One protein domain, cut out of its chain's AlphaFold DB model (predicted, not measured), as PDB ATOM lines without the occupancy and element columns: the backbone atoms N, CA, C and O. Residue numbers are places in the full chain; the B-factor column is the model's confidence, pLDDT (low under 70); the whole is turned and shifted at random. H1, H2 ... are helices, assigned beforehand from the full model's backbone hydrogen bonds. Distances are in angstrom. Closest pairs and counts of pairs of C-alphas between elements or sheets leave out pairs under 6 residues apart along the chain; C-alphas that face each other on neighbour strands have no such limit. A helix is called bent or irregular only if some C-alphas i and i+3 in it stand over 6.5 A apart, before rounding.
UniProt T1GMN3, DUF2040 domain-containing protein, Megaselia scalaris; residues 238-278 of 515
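This is residues 238 to 278 of the 515 residues of the protein "DUF2040 domain-containing protein" of Megaselia scalaris (UniProt T1GMN3). Picture an open L made of two helices, a shorter arm H1 and a longer arm H2, with the tight link between them at the corner. Nothing packs on either arm, and H2 makes most of the length. The printed part has 41 residues, with two named helices in the order H1, H2 and no named strand; its class is all helix. The whole is extended, with a radius of gyration of the C-alphas of 16.6 A, and the C-alphas span 50 by 19 by 7 A.

Begin at Arg 238, where H1, residues 238 to 250, starts, and read on through the tight link of 5 residues to H2, residues 256 to 277. H1 and H2 are apart, with no C-alpha of the one within 8 A of the other. Look for the stretches that stand free: residues 238 to 243 in H1, residues 248 to 253, of which 248 to 250 belong to H1, and residues 256 to 278, of which 256 to 277 belong to H2. In both H1 and H2 you will find every O i to N i+4 pair within hydrogen-bond range. Neither helix is bent or irregular.

Find C-alpha 238 at (9.448, 28.134, 35.144); from there H1 runs 18.3 A to C-alpha 250 at (13.665, 44.878, 29.234), with y rising. H2 begins at C-alpha 256 at (23.655, 45.370, 38.749) and runs 31.3 A to C-alpha 277 at (47.335, 43.429, 59.091), with x and z rising.

The two C-alphas farthest apart, those of Arg 239 and Glu 278, are 50.7 A apart. The printed part has no cut, and its one link between helices is tight. The mean pLDDT of the printed part is 88.9, and no printed residue of this model is under 70.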
ATOM      1  N   ARG A 238       9.528  27.737  36.564       87.75
ATOM      2  CA  ARG A 238       9.448  28.134  35.144       87.75
ATOM      3  C   ARG A 238       8.905  29.551  34.959       87.75
ATOM      4  O   ARG A 238       9.440  30.285  34.140       87.75
ATOM      5  N   ARG A 239       7.886  29.955  35.727       90.75
ATOM      6  CA  ARG A 239       7.366  31.336  35.708       90.75
ATOM      7  C   ARG A 239       8.405  32.345  36.204       90.75
ATOM      8  O   ARG A 239       8.535  33.398  35.598       90.75
ATOM      9  N   ALA A 240       9.159  32.006  37.248       89.12
ATOM     10  CA  ALA A 240      10.242  32.834  37.770       89.12
ATOM     11  C   ALA A 240      11.367  33.026  36.738       89.12
ATOM     12  O   ALA A 240      11.808  34.151  36.538       89.12
ATOM     13  N   ARG A 241      11.766  31.961  36.023       90.06
ATOM     14  CA  ARG A 241      12.738  32.059  34.916       90.06
ATOM     15  C   ARG A 241      12.241  32.942  33.776       90.06
ATOM     16  O   ARG A 241      12.951  33.859  33.406       90.06
ATOM     17  N   LEU A 242      11.010  32.741  33.299       93.88
ATOM     18  CA  LEU A 242      10.424  33.592  32.251       93.88
ATOM     19  C   LEU A 242      10.319  35.066  32.679       93.88
ATOM     20  O   LEU A 242      10.485  35.961  31.858       93.88
ATOM     21  N   LEU A 243      10.045  35.333  33.962       93.12
ATOM     22  CA  LEU A 243      10.020  36.693  34.504       93.12
ATOM     23  C   LEU A 243      11.429  37.307  34.579       93.12
ATOM     24  O   LEU A 243      11.584  38.484  34.277       93.12
ATOM     25  N   GLN A 244      12.440  36.515  34.944       89.56
ATOM     26  CA  GLN A 244      13.843  36.930  34.955       89.56
ATOM     27  C   GLN A 244      14.374  37.181  33.536       89.56
ATOM     28  O   GLN A 244      15.005  38.205  33.302       89.56
ATOM     29  N   GLU A 245      14.084  36.287  32.588       92.44
ATOM     30  CA  GLU A 245      14.407  36.434  31.163       92.44
ATOM     31  C   GLU A 245      13.772  37.713  30.602       92.44
ATOM     32  O   GLU A 245      14.480  38.550  30.053       92.44
ATOM     33  N   LYS A 246      12.477  37.946  30.858       94.38
ATOM     34  CA  LYS A 246      11.789  39.180  30.448       94.38
ATOM     35  C   LYS A 246      12.372  40.444  31.093       94.38
ATOM     36  O   LYS A 246      12.461  41.468  30.431       94.38
ATOM     37  N   ALA A 247      12.782  40.385  32.361       89.38
ATOM     38  CA  ALA A 247      13.429  41.518  33.028       89.38
ATOM     39  C   ALA A 247      14.810  41.836  32.421       89.38
ATOM     40  O   ALA A 247      15.147  43.005  32.279       89.38
ATOM     41  N   LEU A 248      15.573  40.813  32.014       90.12
ATOM     42  CA  LEU A 248      16.853  40.962  31.304       90.12
ATOM     43  C   LEU A 248      16.681  41.462  29.857       90.12
ATOM     44  O   LEU A 248      17.549  42.173  29.356       90.12
ATOM     45  N   GLU A 249      15.586  41.089  29.185       90.88
ATOM     46  CA  GLU A 249      15.208  41.614  27.862       90.88
ATOM     47  C   GLU A 249      14.770  43.086  27.923       90.88
ATOM     48  O   GLU A 249      15.048  43.844  26.995       90.88
ATOM     49  N   GLU A 250      14.086  43.490  28.999       91.44
ATOM     50  CA  GLU A 250      13.665  44.878  29.234       91.44
ATOM     51  C   GLU A 250      14.843  45.780  29.630       91.44
ATOM     52  O   GLU A 250      14.960  46.884  29.093       91.44
ATOM     53  N   ASP A 251      15.725  45.322  30.525       89.94
ATOM     54  CA  ASP A 251      16.955  46.031  30.893       89.94
ATOM     55  C   ASP A 251      18.065  45.055  31.361       89.94
ATOM     56  O   ASP A 251      17.954  44.449  32.434       89.94
ATOM     57  N   PRO A 252      19.193  44.927  30.630       88.69
ATOM     58  CA  PRO A 252      20.303  44.064  31.039       88.69
ATOM     59  C   PRO A 252      21.019  44.552  32.312       88.69
ATOM     60  O   PRO A 252      21.811  43.806  32.886       88.69
ATOM     61  N   THR A 253      20.765  45.784  32.767       88.19
ATOM     62  CA  THR A 253      21.347  46.364  33.988       88.19
ATOM     63  C   THR A 253      20.513  46.116  35.248       88.19
ATOM     64  O   THR A 253      20.982  46.389  36.353       88.19
ATOM     65  N   VAL A 254      19.311  45.531  35.130       86.75
ATOM     66  CA  VAL A 254      18.316  45.454  36.221       86.75
ATOM     67  C   VAL A 254      18.785  44.695  37.479       86.75
ATOM     68  O   VAL A 254      18.216  44.875  38.555       86.75
ATOM     69  N   PHE A 255      19.846  43.884  37.374       83.56
ATOM     70  CA  PHE A 255      20.454  43.143  38.490       83.56
ATOM     71  C   PHE A 255      21.820  43.691  38.966       83.56
ATOM     72  O   PHE A 255      22.371  43.170  39.933       83.56
ATOM     73  N   GLN A 256      22.346  44.779  38.384       86.31
ATOM     74  CA  GLN A 256      23.655  45.370  38.749       86.31
ATOM     75  C   GLN A 256      23.704  45.998  40.157       86.31
ATOM     76  O   GLN A 256      24.766  46.399  40.638       86.31
ATOM     77  N   TYR A 257      22.565  46.090  40.851       81.69
ATOM     78  CA  TYR A 257      22.516  46.575  42.231       81.69
ATOM     79  C   TYR A 257      23.316  45.684  43.197       81.69
ATOM     80  O   TYR A 257      23.930  46.203  44.130       81.69
ATOM     81  N   ASP A 258      23.330  44.369  42.949       84.88
ATOM     82  CA  ASP A 258      24.086  43.397  43.748       84.88
ATOM     83  C   ASP A 258      25.595  43.617  43.558       84.88
ATOM     84  O   ASP A 258      26.320  43.769  44.532       84.88
ATOM     85  N   GLU A 259      26.053  43.809  42.314       86.38
ATOM     86  CA  GLU A 259      27.465  44.073  41.980       86.38
ATOM     87  C   GLU A 259      28.006  45.335  42.679       86.38
ATOM     88  O   GLU A 259      29.089  45.318  43.265       86.38
ATOM     89  N   HIS A 260      27.239  46.433  42.697       87.06
ATOM     90  CA  HIS A 260      27.641  47.649  43.415       87.06
ATOM     91  C   HIS A 260      27.622  47.462  44.947       87.06
ATOM     92  O   HIS A 260      28.406  48.093  45.667       87.06
ATOM     93  N   PHE A 261      26.739  46.608  45.476       89.19
ATOM     94  CA  PHE A 261      26.737  46.263  46.897       89.19
ATOM     95  C   PHE A 261      27.940  45.384  47.265       89.19
ATOM     96  O   PHE A 261      28.646  45.713  48.222       89.19
ATOM     97  N   ASP A 262      28.233  44.362  46.465       89.94
ATOM     98  CA  ASP A 262      29.414  43.503  46.568       89.94
ATOM     99  C   ASP A 262      30.708  44.318  46.474       89.94
ATOM    100  O   ASP A 262      31.617  44.123  47.278       89.94
ATOM    101  N   GLU A 263      30.787  45.310  45.581       91.12
ATOM    102  CA  GLU A 263      31.906  46.255  45.540       91.12
ATOM    103  C   GLU A 263      32.060  47.042  46.852       91.12
ATOM    104  O   GLU A 263      33.178  47.235  47.339       91.12
ATOM    105  N   MET A 264      30.961  47.530  47.441       86.75
ATOM    106  CA  MET A 264      31.004  48.237  48.726       86.75
ATOM    107  C   MET A 264      31.388  47.308  49.885       86.75
ATOM    108  O   MET A 264      32.127  47.723  50.781       86.75
ATOM    109  N   GLU A 265      30.894  46.071  49.892       91.25
ATOM    110  CA  GLU A 265      31.217  45.020  50.861       91.25
ATOM    111  C   GLU A 265      32.698  44.621  50.745       91.25
ATOM    112  O   GLU A 265      33.409  44.627  51.753       91.25
ATOM    113  N   ALA A 266      33.200  44.393  49.528       93.44
ATOM    114  CA  ALA A 266      34.603  44.125  49.226       93.44
ATOM    115  C   ALA A 266      35.502  45.268  49.712       93.44
ATOM    116  O   ALA A 266      36.363  45.034  50.560       93.44
ATOM    117  N   LYS A 267      35.232  46.521  49.317       92.69
ATOM    118  CA  LYS A 267      35.977  47.709  49.786       92.69
ATOM    119  C   LYS A 267      35.955  47.829  51.318       92.69
ATOM    120  O   LYS A 267      36.978  48.106  51.948       92.69
ATOM    121  N   ARG A 268      34.811  47.569  51.967       92.00
ATOM    122  CA  ARG A 268      34.709  47.528  53.442       92.00
ATOM    123  C   ARG A 268      35.548  46.403  54.045       92.00
ATOM    124  O   ARG A 268      36.149  46.609  55.101       92.00
ATOM    125  N   ASN A 269      35.581  45.230  53.424       91.50
ATOM    126  CA  ASN A 269      36.305  44.058  53.910       91.50
ATOM    127  C   ASN A 269      37.818  44.187  53.697       91.50
ATOM    128  O   ASN A 269      38.566  43.934  54.638       91.50
ATOM    129  N   GLU A 270      38.272  44.732  52.569       92.19
ATOM    130  CA  GLU A 270      39.662  45.138  52.334       92.19
ATOM    131  C   GLU A 270      40.143  46.149  53.384       92.19
ATOM    132  O   GLU A 270      41.193  45.957  54.002       92.19
ATOM    133  N   VAL A 271      39.342  47.180  53.688       90.31
ATOM    134  CA  VAL A 271      39.652  48.151  54.753       90.31
ATOM    135  C   VAL A 271      39.699  47.487  56.138       90.31
ATOM    136  O   VAL A 271      40.559  47.832  56.955       90.31
ATOM    137  N   LYS A 272      38.811  46.523  56.435       88.44
ATOM    138  CA  LYS A 272      38.875  45.720  57.675       88.44
ATOM    139  C   LYS A 272      40.144  44.860  57.708       88.44
ATOM    140  O   LYS A 272      40.770  44.764  58.761       88.44
ATOM    141  N   GLU A 273      40.538  44.243  56.596       90.62
ATOM    142  CA  GLU A 273      41.743  43.418  56.499       90.62
ATOM    143  C   GLU A 273      43.031  44.226  56.636       90.62
ATOM    144  O   GLU A 273      43.913  43.824  57.394       90.62
ATOM    145  N   ALA A 274      43.138  45.377  55.971       86.31
ATOM    146  CA  ALA A 274      44.270  46.287  56.122       86.31
ATOM    147  C   ALA A 274      44.458  46.674  57.602       86.31
ATOM    148  O   ALA A 274      45.532  46.479  58.172       86.31
ATOM    149  N   LYS A 275      43.366  47.065  58.276       83.38
ATOM    150  CA  LYS A 275      43.342  47.377  59.719       83.38
ATOM    151  C   LYS A 275      43.627  46.176  60.638       83.38
ATOM    152  O   LYS A 275      43.970  46.381  61.801       83.38
ATOM    153  N   LYS A 276      43.480  44.932  60.161       84.31
ATOM    154  CA  LYS A 276      43.900  43.707  60.877       84.31
ATOM    155  C   LYS A 276      45.389  43.396  60.669       84.31
ATOM    156  O   LYS A 276      46.021  42.893  61.593       84.31
ATOM    157  N   LYS A 277      45.931  43.675  59.476       83.06
ATOM    158  CA  LYS A 277      47.335  43.429  59.091       83.06
ATOM    159  C   LYS A 277      48.301  44.429  59.746       83.06
ATOM    160  O   LYS A 277      49.455  44.090  60.001       83.06
ATOM    161  N   GLU A 278      47.836  45.630  60.087       82.00
ATOM    162  CA  GLU A 278      48.604  46.588  60.887       82.00
ATOM    163  C   GLU A 278      48.813  46.110  62.336       82.00
ATOM    164  O   GLU A 278      47.873  45.944  63.119       82.00
TER     165      GLU A 278